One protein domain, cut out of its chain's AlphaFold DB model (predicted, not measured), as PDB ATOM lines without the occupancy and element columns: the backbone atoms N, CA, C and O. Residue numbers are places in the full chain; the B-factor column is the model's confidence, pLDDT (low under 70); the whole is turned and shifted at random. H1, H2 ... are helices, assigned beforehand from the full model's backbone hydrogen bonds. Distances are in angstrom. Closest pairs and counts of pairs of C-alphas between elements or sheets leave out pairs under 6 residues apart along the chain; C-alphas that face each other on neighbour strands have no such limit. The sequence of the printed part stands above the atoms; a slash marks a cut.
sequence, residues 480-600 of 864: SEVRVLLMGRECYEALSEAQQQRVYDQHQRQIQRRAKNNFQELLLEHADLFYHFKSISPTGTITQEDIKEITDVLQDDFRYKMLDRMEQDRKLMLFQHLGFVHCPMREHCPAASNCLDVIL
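This is residues 480 to 600 of the 864 residues of the protein "Rho GTPase-activating protein 190" of Eumeta variegata (UniProt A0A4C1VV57). One long helix, H3, makes a shaft, with the short helices H1 and H2 as a loose hook at its first end and a loose cluster of H4, H5, H6 and H7 at its other end. After H7 a tail without a named element, residues 583 to 595, leads to the short H8, which is apart from the cluster. The printed part has 121 residues with eight named helices, H1 to H8 in order along the chain, and no named strand; its class is all helix. It is loose, with a radius of gyration of the C-alphas of 18.9 A, and spans 61 by 38 by 21 A.

Start with H1, residues 480 to 486, and H2, residues 490 to 493: they are close but not clearly touching, the closest C-alphas being those of Leu 486 and Tyr 492, 6.6 A apart. H2 is also close but not clearly touching to H3, residues 497 to 525, where the closest C-alphas, of Tyr 492 and Gln 500, are 6.8 A apart. Look next at H4, residues 527 to 534, and H5, residues 544 to 554, which are close but not clearly touching, at a shallow tilt of 18 degrees, opposite ways; the closest C-alphas, of Leu 529 and Ile 550, are 6.6 A apart. H6, residues 558 to 561, touches H3 at residues 515 to 522 alone, closest at the C-alphas of Phe 519 and Arg 559, 5.5 A. H7, residues 564 to 582, touches H3 with residues 570 to 577 alone, at a steep tilt of 41 degrees, the same way; the closest C-alphas, of Gln 520 and Met 573, are 7.5 A apart. With residues 578 to 582 alone H7 touches H4, closest at the C-alphas of Lys 534 and His 582, 5.6 A. H5 and H7 are near each other. H8, residues 596 to 600, touches no helix. Every O i to N i+4 pair is within hydrogen-bond range in H3, H5 and H8; the count is 13 of 15 in H7, 1 of 3 in H1 and 1 of 4 in H4, where 2 of 4 and 4 of 5 O i to N i+3 pairs are within range, and H2 and H6 are too short for an i+4 pair.

Find C-alpha 480 at (179.561, 108.476, 247.754), where H1 begins. H3 runs 41.7 A from C-alpha 497 at (174.667, 114.567, 255.727); H5 is 15.4 A long, and H7, with a kink of 32 degrees near residue 571, 26.1 A. H8 ends at C-alpha 600, (175.400, 79.419, 277.367).

The C-alphas farthest apart, of Glu 490 and Ser 537, are 61.9 A apart. The printed part has no cut, and the link from H7 to H8 is long. Confidence is low, with pLDDT under 70, at residues 531 to 542, 582 to 588 and 590 to 600.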
ATOM      1  N   SER A 480     179.028 107.601 248.808       91.38
ATOM      2  CA  SER A 480     179.561 108.476 247.754       91.38
ATOM      3  C   SER A 480     179.357 107.912 246.342       91.38
ATOM      4  O   SER A 480     179.059 108.667 245.420       91.38
ATOM      5  N   GLU A 481     179.441 106.590 246.175       89.75
ATOM      6  CA  GLU A 481     179.293 105.912 244.882       89.75
ATOM      7  C   GLU A 481     177.839 105.799 244.411       89.75
ATOM      8  O   GLU A 481     177.585 105.625 243.221       89.75
ATOM      9  N   VAL A 482     176.876 105.847 245.335       90.00
ATOM     10  CA  VAL A 482     175.438 105.773 245.020       90.00
ATOM     11  C   VAL A 482     174.725 107.108 245.203       90.00
ATOM     12  O   VAL A 482     173.559 107.217 244.842       90.00
ATOM     13  N   ARG A 483     175.419 108.137 245.705       90.19
ATOM     14  CA  ARG A 483     174.864 109.456 246.043       90.19
ATOM     15  C   ARG A 483     174.045 110.057 244.906       90.19
ATOM     16  O   ARG A 483     172.924 110.491 245.130       90.19
ATOM     17  N   VAL A 484     174.560 110.003 243.679       88.38
ATOM     18  CA  VAL A 484     173.888 110.544 242.481       88.38
ATOM     19  C   VAL A 484     172.536 109.868 242.209       88.38
ATOM     20  O   VAL A 484     171.643 110.502 241.661       88.38
ATOM     21  N   LEU A 485     172.353 108.609 242.622       86.38
ATOM     22  CA  LEU A 485     171.094 107.866 242.468       86.38
ATOM     23  C   LEU A 485     170.054 108.222 243.543       86.38
ATOM     24  O   LEU A 485     168.877 107.899 243.386       86.38
ATOM     25  N   LEU A 486     170.494 108.848 244.638       89.19
ATOM     26  CA  LEU A 486     169.673 109.220 245.793       89.19
ATOM     27  C   LEU A 486     169.303 110.713 245.787       89.19
ATOM     28  O   LEU A 486     168.317 111.099 246.411       89.19
ATOM     29  N   MET A 487     170.067 111.545 245.069       86.56
ATOM     30  CA  MET A 487     169.771 112.969 244.870       86.56
ATOM     31  C   MET A 487     168.419 113.171 244.165       86.56
ATOM     32  O   MET A 487     168.059 112.410 243.267       86.56
ATOM     33  N   GLY A 488     167.666 114.199 244.567       85.00
ATOM     34  CA  GLY A 488     166.314 114.473 244.071       85.00
ATOM     35  C   GLY A 488     165.200 113.687 244.771       85.00
ATOM     36  O   GLY A 488     164.053 113.729 244.325       85.00
ATOM     37  N   ARG A 489     165.506 112.935 245.838       89.81
ATOM     38  CA  ARG A 489     164.508 112.254 246.679       89.81
ATOM     39  C   ARG A 489     164.290 113.035 247.966       89.81
ATOM     40  O   ARG A 489     165.235 113.257 248.716       89.81
ATOM     41  N   GLU A 490     163.034 113.359 248.260       89.69
ATOM     42  CA  GLU A 490     162.660 114.172 249.424       89.69
ATOM     43  C   GLU A 490     163.176 113.581 250.745       89.69
ATOM     44  O   GLU A 490     163.775 114.293 251.542       89.69
ATOM     45  N   CYS A 491     163.062 112.262 250.943       89.88
ATOM     46  CA  CYS A 491     163.541 111.597 252.159       89.88
ATOM     47  C   CYS A 491     165.068 111.583 252.324       89.88
ATOM     48  O   CYS A 491     165.559 111.375 253.431       89.88
ATOM     49  N   TYR A 492     165.819 111.791 251.242       90.25
ATOM     50  CA  TYR A 492     167.272 111.928 251.281       90.25
ATOM     51  C   TYR A 492     167.663 113.390 251.526       90.25
ATOM     52  O   TYR A 492     168.473 113.667 252.405       90.25
ATOM     53  N   GLU A 493     167.046 114.330 250.804       91.44
ATOM     54  CA  GLU A 493     167.343 115.768 250.896       91.44
ATOM     55  C   GLU A 493     166.877 116.407 252.210       91.44
ATOM     56  O   GLU A 493     167.511 117.348 252.683       91.44
ATOM     57  N   ALA A 494     165.819 115.877 252.831       88.56
ATOM     58  CA  ALA A 494     165.316 116.352 254.120       88.56
ATOM     59  C   ALA A 494     166.221 115.986 255.316       88.56
ATOM     60  O   ALA A 494     166.054 116.542 256.399       88.56
ATOM     61  N   LEU A 495     167.169 115.058 255.144       90.25
ATOM     62  CA  LEU A 495     168.099 114.622 256.189       90.25
ATOM     63  C   LEU A 495     169.444 115.349 256.078       90.25
ATOM     64  O   LEU A 495     169.954 115.571 254.981       90.25
ATOM     65  N   SER A 496     170.081 115.638 257.215       90.88
ATOM     66  CA  SER A 496     171.468 116.134 257.238       90.88
ATOM     67  C   SER A 496     172.464 115.084 256.725       90.88
ATOM     68  O   SER A 496     172.221 113.883 256.847       90.88
ATOM     69  N   GLU A 497     173.637 115.502 256.227       90.12
ATOM     70  CA  GLU A 497     174.667 114.567 255.727       90.12
ATOM     71  C   GLU A 497     175.073 113.514 256.778       90.12
ATOM     72  O   GLU A 497     175.261 112.342 256.452       90.12
ATOM     73  N   ALA A 498     175.132 113.898 258.058       90.50
ATOM     74  CA  ALA A 498     175.423 112.975 259.153       90.50
ATOM     75  C   ALA A 498     174.306 111.935 259.364       90.50
ATOM     76  O   ALA A 498     174.590 110.756 259.589       90.50
ATOM     77  N   GLN A 499     173.035 112.345 259.270       90.06
ATOM     78  CA  GLN A 499     171.890 111.430 259.355       90.06
ATOM     79  C   GLN A 499     171.833 110.494 258.144       90.06
ATOM     80  O   GLN A 499     171.652 109.291 258.321       90.06
ATOM     81  N   GLN A 500     172.057 111.018 256.936       93.50
ATOM     82  CA  GLN A 500     172.139 110.221 255.709       93.50
ATOM     83  C   GLN A 500     173.214 109.133 255.834       93.50
ATOM     84  O   GLN A 500     172.930 107.955 255.614       93.50
ATOM     85  N   GLN A 501     174.430 109.506 256.247       93.62
ATOM     86  CA  GLN A 501     175.526 108.558 256.433       93.62
ATOM     87  C   GLN A 501     175.176 107.503 257.487       93.62
ATOM     88  O   GLN A 501     175.361 106.313 257.247       93.62
ATOM     89  N   ARG A 502     174.590 107.909 258.621       93.88
ATOM     90  CA  ARG A 502     174.186 106.987 259.691       93.88
ATOM     91  C   ARG A 502     173.164 105.951 259.217       93.88
ATOM     92  O   ARG A 502     173.331 104.765 259.507       93.88
ATOM     93  N   VAL A 503     172.115 106.380 258.510       93.75
ATOM     94  CA  VAL A 503     171.083 105.473 257.979       93.75
ATOM     95  C   VAL A 503     171.686 104.538 256.926       93.75
ATOM     96  O   VAL A 503     171.427 103.332 256.957       93.75
ATOM     97  N   TYR A 504     172.546 105.062 256.046       94.62
ATOM     98  CA  TYR A 504     173.229 104.267 255.026       94.62
ATOM     99  C   TYR A 504     174.158 103.213 255.632       94.62
ATOM    100  O   TYR A 504     174.096 102.049 255.245       94.62
ATOM    101  N   ASP A 505     174.974 103.583 256.619       94.69
ATOM    102  CA  ASP A 505     175.885 102.666 257.304       94.69
ATOM    103  C   ASP A 505     175.123 101.552 258.024       94.69
ATOM    104  O   ASP A 505     175.530 100.389 257.991       94.69
ATOM    105  N   GLN A 506     173.995 101.883 258.659       93.88
ATOM    106  CA  GLN A 506     173.140 100.890 259.305       93.88
ATOM    107  C   GLN A 506     172.571  99.894 258.287       93.88
ATOM    108  O   GLN A 506     172.605  98.685 258.530       93.88
ATOM    109  N   HIS A 507     172.100 100.379 257.136       94.00
ATOM    110  CA  HIS A 507     171.625  99.524 256.053       94.00
ATOM    111  C   HIS A 507     172.763  98.675 255.450       94.00
ATOM    112  O   HIS A 507     172.604  97.465 255.287       94.00
ATOM    113  N   GLN A 508     173.945  99.261 255.217       94.12
ATOM    114  CA  GLN A 508     175.143  98.555 254.749       94.12
ATOM    115  C   GLN A 508     175.525  97.405 255.681       94.12
ATOM    116  O   GLN A 508     175.721  96.283 255.223       94.12
ATOM    117  N   ARG A 509     175.549  97.629 257.001       93.06
ATOM    118  CA  ARG A 509     175.811  96.555 257.975       93.06
ATOM    119  C   ARG A 509     174.803  95.411 257.848       93.06
ATOM    120  O   ARG A 509     175.194  94.248 257.926       93.06
ATOM    121  N   GLN A 510     173.524  95.722 257.632       92.19
ATOM    122  CA  GLN A 510     172.471  94.714 257.492       92.19
ATOM    123  C   GLN A 510     172.664  93.858 256.231       92.19
ATOM    124  O   GLN A 510     172.637  92.627 256.321       92.19
ATOM    125  N   ILE A 511     172.903  94.475 255.069       92.62
ATOM    126  CA  ILE A 511     173.090  93.733 253.813       92.62
ATOM    127  C   ILE A 511     174.423  92.975 253.775       92.62
ATOM    128  O   ILE A 511     174.465  91.858 253.264       92.62
ATOM    129  N   GLN A 512     175.487  93.522 254.374       92.62
ATOM    130  CA  GLN A 512     176.773  92.835 254.518       92.62
ATOM    131  C   GLN A 512     176.637  91.592 255.397       92.62
ATOM    132  O   GLN A 512     177.101  90.520 255.017       92.62
ATOM    133  N   ARG A 513     175.937  91.697 256.536       89.31
ATOM    134  CA  ARG A 513     175.658  90.543 257.402       89.31
ATOM    135  C   ARG A 513     174.865  89.463 256.662       89.31
ATOM    136  O   ARG A 513     175.216  88.292 256.741       89.31
ATOM    137  N   ARG A 514     173.842  89.853 255.896       90.50
ATOM    138  CA  ARG A 514     173.052  88.915 255.083       90.50
ATOM    139  C   ARG A 514     173.898  88.225 254.008       90.50
ATOM    140  O   ARG A 514     173.767  87.022 253.826       90.50
ATOM    141  N   ALA A 515     174.777  88.959 253.323       92.00
ATOM    142  CA  ALA A 515     175.670  88.395 252.312       92.00
ATOM    143  C   ALA A 515     176.678  87.401 252.911       92.00
ATOM    144  O   ALA A 515     176.887  86.332 252.343       92.00
ATOM    145  N   LYS A 516     177.242  87.713 254.086       90.75
ATOM    146  CA  LYS A 516     178.113  86.797 254.839       90.75
ATOM    147  C   LYS A 516     177.378  85.506 255.220       90.75
ATOM    148  O   LYS A 516     177.888  84.426 254.945       90.75
ATOM    149  N   ASN A 517     176.155  85.601 255.748       87.88
ATOM    150  CA  ASN A 517     175.343  84.420 256.069       87.88
ATOM    151  C   ASN A 517     175.057  83.560 254.826       87.88
ATOM    152  O   ASN A 517     175.242  82.350 254.869       87.88
ATOM    153  N   ASN A 518     174.684  84.179 253.699       91.19
ATOM    154  CA  ASN A 518     174.461  83.456 252.442       91.19
ATOM    155  C   ASN A 518     175.726  82.712 251.973       91.19
ATOM    156  O   ASN A 518     175.638  81.595 251.469       91.19
ATOM    157  N   PHE A 519     176.902  83.328 252.118       93.00
ATOM    158  CA  PHE A 519     178.172  82.684 251.778       93.00
ATOM    159  C   PHE A 519     178.488  81.519 252.722       93.00
ATOM    160  O   PHE A 519     178.943  80.472 252.282       93.00
ATOM    161  N   GLN A 520     178.188  81.659 254.009       87.12
ATOM    162  CA  GLN A 520     178.351  80.578 254.972       87.12
ATOM    163  C   GLN A 520     177.435  79.379 254.675       87.12
ATOM    164  O   GLN A 520     177.875  78.236 254.773       87.12
ATOM    165  N   GLU A 521     176.183  79.624 254.285       87.38
ATOM    166  CA  GLU A 521     175.272  78.570 253.819       87.38
ATOM    167  C   GLU A 521     175.820  77.866 252.574       87.38
ATOM    168  O   GLU A 521     175.795  76.642 252.513       87.38
ATOM    169  N   LEU A 522     176.385  78.619 251.621       90.75
ATOM    170  CA  LEU A 522     177.048  78.052 250.442       90.75
ATOM    171  C   LEU A 522     178.203  77.112 250.833       90.75
ATOM    172  O   LEU A 522     178.308  76.019 250.282       90.75
ATOM    173  N   LEU A 523     179.044  77.501 251.799       88.50
ATOM    174  CA  LEU A 523     180.131  76.643 252.291       88.50
ATOM    175  C   LEU A 523     179.596  75.344 252.913       88.50
ATOM    176  O   LEU A 523     180.141  74.273 252.664       88.50
ATOM    177  N   LEU A 524     178.503  75.424 253.680       83.50
ATOM    178  CA  LEU A 524     177.865  74.258 254.303       83.50
ATOM    179  C   LEU A 524     177.171  73.339 253.286       83.50
ATOM    180  O   LEU A 524     177.180  72.122 253.460       83.50
ATOM    181  N   GLU A 525     176.569  73.895 252.233       85.81
ATOM    182  CA  GLU A 525     175.976  73.117 251.136       85.81
ATOM    183  C   GLU A 525     177.027  72.299 250.376       85.81
ATOM    184  O   GLU A 525     176.728  71.186 249.943       85.81
ATOM    185  N   HIS A 526     178.250  72.825 250.278       86.38
ATOM    186  CA  HIS A 526     179.409  72.178 249.664       86.38
ATOM    187  C   HIS A 526     180.371  71.564 250.696       86.38
ATOM    188  O   HIS A 526     181.585  71.544 250.493       86.38
ATOM    189  N   ALA A 527     179.846  71.056 251.821       80.25
ATOM    190  CA  ALA A 527     180.645  70.436 252.886       80.25
ATOM    191  C   ALA A 527     181.515  69.254 252.400       80.25
ATOM    192  O   ALA A 527     182.536  68.934 253.009       80.25
ATOM    193  N   ASP A 528     181.119  68.605 251.305       78.56
ATOM    194  CA  ASP A 528     181.849  67.523 250.646       78.56
ATOM    195  C   ASP A 528     183.225  67.961 250.128       78.56
ATOM    196  O   ASP A 528     184.185  67.202 250.276       78.56
ATOM    197  N   LEU A 529     183.356  69.204 249.644       80.81
ATOM    198  CA  LEU A 529     184.645  69.790 249.247       80.81
ATOM    199  C   LEU A 529     185.657  69.801 250.399       80.81
ATOM    200  O   LEU A 529     186.862  69.794 250.170       80.81
ATOM    201  N   PHE A 530     185.173  69.800 251.641       80.12
ATOM    202  CA  PHE A 530     185.997  69.951 252.833       80.12
ATOM    203  C   PHE A 530     186.295  68.617 253.545       80.12
ATOM    204  O   PHE A 530     187.107  68.574 254.470       80.12
ATOM    205  N   TYR A 531     185.674  67.508 253.123       68.44
ATOM    206  CA  TYR A 531     185.718  66.225 253.841       68.44
ATOM    207  C   TYR A 531     187.121  65.594 253.883       68.44
ATOM    208  O   TYR A 531     187.522  65.038 254.906       68.44
ATOM    209  N   HIS A 532     187.894  65.710 252.800       66.50
ATOM    210  CA  HIS A 532     189.232  65.115 252.697       66.50
ATOM    211  C   HIS A 532     190.273  65.774 253.616       66.50
ATOM    212  O   HIS A 532     191.264  65.135 253.969       66.50
ATOM    213  N   PHE A 533     190.018  66.998 254.091       65.12
ATOM    214  CA  PHE A 533     190.881  67.688 255.054       65.12
ATOM    215  C   PHE A 533     190.709  67.183 256.497       65.12
ATOM    216  O   PHE A 533     191.555  67.463 257.339       65.12
ATOM    217  N   LYS A 534     189.663  66.390 256.786       55.34
ATOM    218  CA  LYS A 534     189.419  65.781 258.108       55.34
ATOM    219  C   LYS A 534     190.341  64.588 258.406       55.34
ATOM    220  O   LYS A 534     190.548  64.242 259.564       55.34
ATOM    221  N   SER A 535     190.862  63.929 257.368       51.56
ATOM    222  CA  SER A 535     191.688  62.711 257.471       51.56
ATOM    223  C   SER A 535     193.194  62.963 257.397       51.56
ATOM    224  O   SER A 535     193.980  62.016 257.442       51.56
ATOM    225  N   ILE A 536     193.611  64.218 257.245       54.72
ATOM    226  CA  ILE A 536     195.024  64.578 257.204       54.72
ATOM    227  C   ILE A 536     195.510  64.675 258.658       54.72
ATOM    228  O   ILE A 536     194.874  65.314 259.489       54.72
ATOM    229  N   SER A 537     196.606  63.979 258.981       44.84
ATOM    230  CA  SER A 537     197.283  64.031 260.291       44.84
ATOM    231  C   SER A 537     197.448  65.490 260.775       44.84
ATOM    232  O   SER A 537     197.610  66.352 259.909       44.84
ATOM    233  N   PRO A 538     197.507  65.799 262.095       49.44
ATOM    234  CA  PRO A 538     197.503  67.172 262.646       49.44
ATOM    235  C   PRO A 538     198.626  68.114 262.158       49.44
ATOM    236  O   PRO A 538     198.708  69.261 262.586       49.44
ATOM    237  N   THR A 539     199.519  67.628 261.296       49.25
ATOM    238  CA  THR A 539     200.654  68.322 260.678       49.25
ATOM    239  C   THR A 539     200.483  68.607 259.178       49.25
ATOM    240  O   THR A 539     201.409  69.123 258.553       49.25
ATOM    241  N   GLY A 540     199.353  68.260 258.556       56.88
ATOM    242  CA  GLY A 540     199.105  68.571 257.145       56.88
ATOM    243  C   GLY A 540     198.817  70.052 256.915       56.88
ATOM    244  O   GLY A 540     197.915  70.614 257.525       56.88
ATOM    245  N   THR A 541     199.579  70.700 256.034       63.41
ATOM    246  CA  THR A 541     199.367  72.115 255.691       63.41
ATOM    247  C   THR A 541     198.405  72.217 254.507       63.41
ATOM    248  O   THR A 541     198.678  71.629 253.465       63.41
ATOM    249  N   ILE A 542     197.301  72.960 254.654       68.31
ATOM    250  CA  ILE A 542     196.395  73.314 253.545       68.31
ATOM    251  C   ILE A 542     197.192  74.134 252.518       68.31
ATOM    252  O   ILE A 542     197.809  75.139 252.883       68.31
ATOM    253  N   THR A 543     197.210  73.709 251.255       77.00
ATOM    254  CA  THR A 543     198.010  74.338 250.191       77.00
ATOM    255  C   THR A 543     197.231  75.414 249.428       77.00
ATOM    256  O   THR A 543     196.013  75.551 249.562       77.00
ATOM    257  N   GLN A 544     197.931  76.228 248.625       76.06
ATOM    258  CA  GLN A 544     197.268  77.225 247.773       76.06
ATOM    259  C   GLN A 544     196.478  76.575 246.633       76.06
ATOM    260  O   GLN A 544     195.462  77.122 246.206       76.06
ATOM    261  N   GLU A 545     196.917  75.407 246.171       77.94
ATOM    262  CA  GLU A 545     196.223  74.581 245.191       77.94
ATOM    263  C   GLU A 545     194.860  74.109 245.725       77.94
ATOM    264  O   GLU A 545     193.859  74.272 245.031       77.94
ATOM    265  N   ASP A 546     194.783  73.672 246.985       78.38
ATOM    266  CA  ASP A 546     193.528  73.249 247.631       78.38
ATOM    267  C   ASP A 546     192.496  74.390 247.706       78.38
ATOM    268  O   ASP A 546     191.311  74.229 247.403       78.38
ATOM    269  N   ILE A 547     192.950  75.591 248.079       83.56
ATOM    270  CA  ILE A 547     192.097  76.789 248.141       83.56
ATOM    271  C   ILE A 547     191.605  77.168 246.740       83.56
ATOM    272  O   ILE A 547     190.470  77.633 246.585       83.56
ATOM    273  N   LYS A 548     192.449  76.979 245.719       84.62
ATOM    274  CA  LYS A 548     192.100  77.247 244.325       84.62
ATOM    275  C   LYS A 548     191.027  76.280 243.829       84.62
ATOM    276  O   LYS A 548     190.067  76.748 243.232       84.62
ATOM    277  N   GLU A 549     191.125  74.991 244.140       84.19
ATOM    278  CA  GLU A 549     190.105  73.998 243.777       84.19
ATOM    279  C   GLU A 549     188.742  74.306 244.410       84.19
ATOM    280  O   GLU A 549     187.722  74.310 243.719       84.19
ATOM    281  N   ILE A 550     188.717  74.656 245.701       86.50
ATOM    282  CA  ILE A 550     187.479  75.068 246.384       86.50
ATOM    283  C   ILE A 550     186.907  76.332 245.730       86.50
ATOM    284  O   ILE A 550     185.707  76.429 245.466       86.50
ATOM    285  N   THR A 551     187.767  77.310 245.438       88.25
ATOM    286  CA  THR A 551     187.355  78.562 244.794       88.25
ATOM    287  C   THR A 551     186.808  78.321 243.391       88.25
ATOM    288  O   THR A 551     185.794  78.919 243.038       88.25
ATOM    289  N   ASP A 552     187.418  77.424 242.615       90.19
ATOM    290  CA  ASP A 552     187.011  77.143 241.242       90.19
ATOM    291  C   ASP A 552     185.593  76.556 241.160       90.19
ATOM    292  O   ASP A 552     184.874  76.832 240.199       90.19
ATOM    293  N   VAL A 553     185.165  75.825 242.196       89.31
ATOM    294  CA  VAL A 553     183.799  75.294 242.326       89.31
ATOM    295  C   VAL A 553     182.811  76.365 242.797       89.31
ATOM    296  O   VAL A 553     181.692  76.443 242.291       89.31
ATOM    297  N   LEU A 554     183.202  77.200 243.765       91.81
ATOM    298  CA  LEU A 554     182.293  78.168 244.389       91.81
ATOM    299  C   LEU A 554     182.131  79.472 243.594       91.81
ATOM    300  O   LEU A 554     181.117  80.153 243.754       91.81
ATOM    301  N   GLN A 555     183.104  79.835 242.750       91.88
ATOM    302  CA  GLN A 555     183.186  81.161 242.122       91.88
ATOM    303  C   GLN A 555     181.993  81.524 241.237       91.88
ATOM    304  O   GLN A 555     181.719  82.710 241.048       91.88
ATOM    305  N   ASP A 556     181.275  80.533 240.702       90.38
ATOM    306  CA  ASP A 556     180.136  80.767 239.821       90.38
ATOM    307  C   ASP A 556     178.812  81.022 240.550       90.38
ATOM    308  O   ASP A 556     177.912  81.629 239.954       90.38
ATOM    309  N   ASP A 557     178.707  80.654 241.834       94.75
ATOM    310  CA  ASP A 557     177.502  80.863 242.641       94.75
ATOM    311  C   ASP A 557     177.272  82.359 242.905       94.75
ATOM    312  O   ASP A 557     178.175  83.134 243.236       94.75
ATOM    313  N   PHE A 558     176.019  82.791 242.774       91.69
ATOM    314  CA  PHE A 558     175.642  84.183 243.001       91.69
ATOM    315  C   PHE A 558     176.003  84.666 244.418       91.69
ATOM    316  O   PHE A 558     176.446  85.801 244.576       91.69
ATOM    317  N   ARG A 559     175.878  83.812 245.442       92.25
ATOM    318  CA  ARG A 559     176.217  84.119 246.844       92.25
ATOM    319  C   ARG A 559     177.718  84.340 247.037       92.25
ATOM    320  O   ARG A 559     178.095  85.160 247.870       92.25
ATOM    321  N   TYR A 560     178.564  83.684 246.239       92.25
ATOM    322  CA  TYR A 560     180.005  83.947 246.201       92.25
ATOM    323  C   TYR A 560     180.299  85.333 245.606       92.25
ATOM    324  O   TYR A 560     181.059  86.118 246.187       92.25
ATOM    325  N   LYS A 561     179.639  85.662 244.485       91.62
ATOM    326  CA  LYS A 561     179.760  86.953 243.776       91.62
ATOM    327  C   LYS A 561     179.208  88.136 244.587       91.62
ATOM    328  O   LYS A 561     179.710  89.252 244.488       91.62
ATOM    329  N   MET A 562     178.224  87.913 245.471       90.38
ATOM    330  CA  MET A 562     177.694  88.947 246.382       90.38
ATOM    331  C   MET A 562     178.769  89.592 247.277       90.38
ATOM    332  O   MET A 562     178.571  90.715 247.744       90.38
ATOM    333  N   LEU A 563     179.890  88.902 247.512       91.50
ATOM    334  CA  LEU A 563     181.011  89.365 248.332       91.50
ATOM    335  C   LEU A 563     182.217  89.852 247.507       91.50
ATOM    336  O   LEU A 563     183.299  90.006 248.064       91.50
ATOM    337  N   ASP A 564     182.072  90.140 246.209       90.69
ATOM    338  CA  ASP A 564     183.199  90.565 245.355       90.69
ATOM    339  C   ASP A 564     183.912  91.827 245.852       90.69
ATOM    340  O   ASP A 564     185.130  91.947 245.748       90.69
ATOM    341  N   ARG A 565     183.168  92.756 246.460       89.56
ATOM    342  CA  ARG A 565     183.729  93.967 247.085       89.56
ATOM    343  C   ARG A 565     184.249  93.740 248.506       89.56
ATOM    344  O   ARG A 565     184.833  94.640 249.097       89.56
ATOM    345  N   MET A 566     184.024  92.549 249.048       91.88
ATOM    346  CA  MET A 566     184.383  92.124 250.399       91.88
ATOM    347  C   MET A 566     185.292  90.888 250.335       91.88
ATOM    348  O   MET A 566     185.142  89.943 251.108       91.88
ATOM    349  N   GLU A 567     186.241  90.876 249.394       88.31
ATOM    350  CA  GLU A 567     187.108  89.721 249.130       88.31
ATOM    351  C   GLU A 567     187.891  89.272 250.375       88.31
ATOM    352  O   GLU A 567     188.053  88.075 250.606       88.31
ATOM    353  N   GLN A 568     188.344  90.223 251.198       89.69
ATOM    354  CA  GLN A 568     189.053  89.927 252.448       89.69
ATOM    355  C   GLN A 568     188.159  89.182 253.447       89.69
ATOM    356  O   GLN A 568     188.589  88.181 254.014       89.69
ATOM    357  N   ASP A 569     186.907  89.620 253.612       89.44
ATOM    358  CA  ASP A 569     185.932  88.933 254.463       89.44
ATOM    359  C   ASP A 569     185.601  87.544 253.917       89.44
ATOM    360  O   ASP A 569     185.543  86.580 254.675       89.44
ATOM    361  N   ARG A 570     185.425  87.422 252.597       92.25
ATOM    362  CA  ARG A 570     185.164  86.140 251.932       92.25
ATOM    363  C   ARG A 570     186.299  85.142 252.183       92.25
ATOM    364  O   ARG A 570     186.038  84.012 252.584       92.25
ATOM    365  N   LYS A 571     187.555  85.572 252.004       88.69
ATOM    366  CA  LYS A 571     188.755  84.766 252.299       88.69
ATOM    367  C   LYS A 571     188.823  84.371 253.770       88.69
ATOM    368  O   LYS A 571     189.065  83.209 254.076       88.69
ATOM    369  N   LEU A 572     188.572  85.317 254.672       88.00
ATOM    370  CA  LEU A 572     188.569  85.059 256.108       88.00
ATOM    371  C   LEU A 572     187.520  84.010 256.494       88.00
ATOM    372  O   LEU A 572     187.850  83.064 257.200       88.00
ATOM    373  N   MET A 573     186.287  84.136 255.997       87.88
ATOM    374  CA  MET A 573     185.212  83.176 256.272       87.88
ATOM    375  C   MET A 573     185.529  81.778 255.731       87.88
ATOM    376  O   MET A 573     185.255  80.788 256.405       87.88
ATOM    377  N   LEU A 574     186.154  81.690 254.553       87.38
ATOM    378  CA  LEU A 574     186.623  80.419 253.998       87.38
ATOM    379  C   LEU A 574     187.706  79.781 254.887       87.38
ATOM    380  O   LEU A 574     187.619  78.596 255.200       87.38
ATOM    381  N   PHE A 575     188.694  80.558 255.342       84.44
ATOM    382  CA  PHE A 575     189.742  80.060 256.239       84.44
ATOM    383  C   PHE A 575     189.213  79.655 257.612       84.44
ATOM    384  O   PHE A 575     189.644  78.642 258.152       84.44
ATOM    385  N   GLN A 576     188.256  80.402 258.162       81.69
ATOM    386  CA  GLN A 576     187.580  80.036 259.407       81.69
ATOM    387  C   GLN A 576     186.812  78.722 259.254       81.69
ATOM    388  O   GLN A 576     186.905  77.860 260.123       81.69
ATOM    389  N   HIS A 577     186.113  78.535 258.130       83.88
ATOM    390  CA  HIS A 577     185.403  77.291 257.844       83.88
ATOM    391  C   HIS A 577     186.363  76.097 257.731       83.88
ATOM    392  O   HIS A 577     186.145  75.074 258.377       83.88
ATOM    393  N   LEU A 578     187.467  76.249 256.992       80.38
ATOM    394  CA  LEU A 578     188.532  75.243 256.902       80.38
ATOM    395  C   LEU A 578     189.142  74.925 258.275       80.38
ATOM    396  O   LEU A 578     189.298  73.757 258.633       80.38
ATOM    397  N   GLY A 579     189.439  75.961 259.065       72.94
ATOM    398  CA  GLY A 579     189.961  75.827 260.421       72.94
ATOM    399  C   GLY A 579     189.007  75.066 261.339       72.94
ATOM    400  O   GLY A 579     189.457  74.203 262.083       72.94
ATOM    401  N   PHE A 580     187.700  75.320 261.242       74.50
ATOM    402  CA  PHE A 580     186.675  74.608 262.004       74.50
ATOM    403  C   PHE A 580     186.533  73.136 261.595       74.50
ATOM    404  O   PHE A 580     186.400  72.279 262.466       74.50
ATOM    405  N   VAL A 581     186.584  72.826 260.295       73.50
ATOM    406  CA  VAL A 581     186.528  71.437 259.798       73.50
ATOM    407  C   VAL A 581     187.751  70.631 260.260       73.50
ATOM    408  O   VAL A 581     187.614  69.452 260.584       73.50
ATOM    409  N   HIS A 582     188.926  71.267 260.323       66.19
ATOM    410  CA  HIS A 582     190.178  70.643 260.758       66.19
ATOM    411  C   HIS A 582     190.301  70.536 262.290       66.19
ATOM    412  O   HIS A 582     190.743  69.517 262.812       66.19
ATOM    413  N   CYS A 583     189.919  71.584 263.027       65.00
ATOM    414  CA  CYS A 583     189.944  71.641 264.487       65.00
ATOM    415  C   CYS A 583     188.717  72.423 264.991       65.00
ATOM    416  O   CYS A 583     188.729  73.660 264.973       65.00
ATOM    417  N   PRO A 584     187.651  71.734 265.440       65.88
ATOM    418  CA  PRO A 584     186.455  72.388 265.953       65.88
ATOM    419  C   PRO A 584     186.774  73.208 267.211       65.88
ATOM    420  O   PRO A 584     186.839  72.686 268.318       65.88
ATOM    421  N   MET A 585     186.983  74.511 267.038       61.34
ATOM    422  CA  MET A 585     187.165  75.472 268.125       61.34
ATOM    423  C   MET A 585     185.968  76.419 268.170       61.34
ATOM    424  O   MET A 585     185.474  76.856 267.126       61.34
ATOM    425  N   ARG A 586     185.532  76.779 269.385       63.25
ATOM    426  CA  ARG A 586     184.395  77.683 269.650       63.25
ATOM    427  C   ARG A 586     184.450  78.969 268.816       63.25
ATOM    428  O   ARG A 586     183.431  79.412 268.298       63.25
ATOM    429  N   GLU A 587     185.641  79.539 268.653       62.94
ATOM    430  CA  GLU A 587     185.889  80.806 267.950       62.94
ATOM    431  C   GLU A 587     185.722  80.720 266.422       62.94
ATOM    432  O   GLU A 587     185.473  81.733 265.773       62.94
ATOM    433  N   HIS A 588     185.813  79.518 265.843       65.81
ATOM    434  CA  HIS A 588     185.654  79.278 264.403       65.81
ATOM    435  C   HIS A 588     184.322  78.605 264.057       65.81
ATOM    436  O   HIS A 588     184.082  78.264 262.899       65.81
ATOM    437  N   CYS A 589     183.442  78.410 265.044       70.69
ATOM    438  CA  CYS A 589     182.140  77.801 264.821       70.69
ATOM    439  C   CYS A 589     181.343  78.612 263.784       70.69
ATOM    440  O   CYS A 589     181.138  79.811 263.989       70.69
ATOM    441  N   PRO A 590     180.805  77.981 262.721       67.12
ATOM    442  CA  PRO A 590     179.950  78.666 261.758       67.12
ATOM    443  C   PRO A 590     178.742  79.329 262.442       67.12
ATOM    444  O   PRO A 590     178.318  80.415 262.061       67.12
ATOM    445  N   ALA A 591     178.206  78.741 263.514       66.44
ATOM    446  CA  ALA A 591     177.105  79.355 264.257       66.44
ATOM    447  C   ALA A 591     177.502  80.659 264.987       66.44
ATOM    448  O   ALA A 591     176.613  81.404 265.389       66.44
ATOM    449  N   ALA A 592     178.797  80.971 265.129       67.56
ATOM    450  CA  ALA A 592     179.342  82.200 265.714       67.56
ATOM    451  C   ALA A 592     178.649  82.601 267.035       67.56
ATOM    452  O   ALA A 592     178.683  81.845 268.002       67.56
ATOM    453  N   SER A 593     177.978  83.759 267.087       60.47
ATOM    454  CA  SER A 593     177.224  84.228 268.265       60.47
ATOM    455  C   SER A 593     176.034  83.343 268.645       60.47
ATOM    456  O   SER A 593     175.506  83.493 269.739       60.47
ATOM    457  N   ASN A 594     175.606  82.462 267.738       55.41
ATOM    458  CA  ASN A 594     174.530  81.497 267.931       55.41
ATOM    459  C   ASN A 594     175.054  80.093 268.269       55.41
ATOM    460  O   ASN A 594     174.274  79.152 268.382       55.41
ATOM    461  N   CYS A 595     176.375  79.932 268.401       68.75
ATOM    462  CA  CYS A 595     176.964  78.710 268.918       68.75
ATOM    463  C   CYS A 595     176.491  78.512 270.361       68.75
ATOM    464  O   CYS A 595     176.595  79.429 271.179       68.75
ATOM    465  N   LEU A 596     175.986  77.318 270.671       60.44
ATOM    466  CA  LEU A 596     175.502  76.980 272.008       60.44
ATOM    467  C   LEU A 596     176.583  77.252 273.069       60.44
ATOM    468  O   LEU A 596     176.304  77.910 274.067       60.44
ATOM    469  N   ASP A 597     177.832  76.889 272.775       61.47
ATOM    470  CA  ASP A 597     178.992  77.113 273.648       61.47
ATOM    471  C   ASP A 597     179.329  78.601 273.838       61.47
ATOM    472  O   ASP A 597     179.995  78.976 274.804       61.47
ATOM    473  N   VAL A 598     178.879  79.474 272.924       60.03
ATOM    474  CA  VAL A 598     179.013  80.935 273.028       60.03
ATOM    475  C   VAL A 598     177.857  81.560 273.802       60.03
ATOM    476  O   VAL A 598     178.099  82.455 274.614       60.03
ATOM    477  N   ILE A 599     176.631  81.085 273.581       55.81
ATOM    478  CA  ILE A 599     175.413  81.613 274.202       55.81
ATOM    479  C   ILE A 599     175.314  81.211 275.674       55.81
ATOM    480  O   ILE A 599     174.990  82.061 276.505       55.81
ATOM    481  N   LEU A 600     175.596  79.947 276.012       52.62
ATOM    482  CA  LEU A 600     175.400  79.419 277.367       52.62
ATOM    483  C   LEU A 600     176.094  80.279 278.438       52.62
ATOM    484  O   LEU A 600     175.421  80.721 279.368       52.62
TER     485      LEU A 600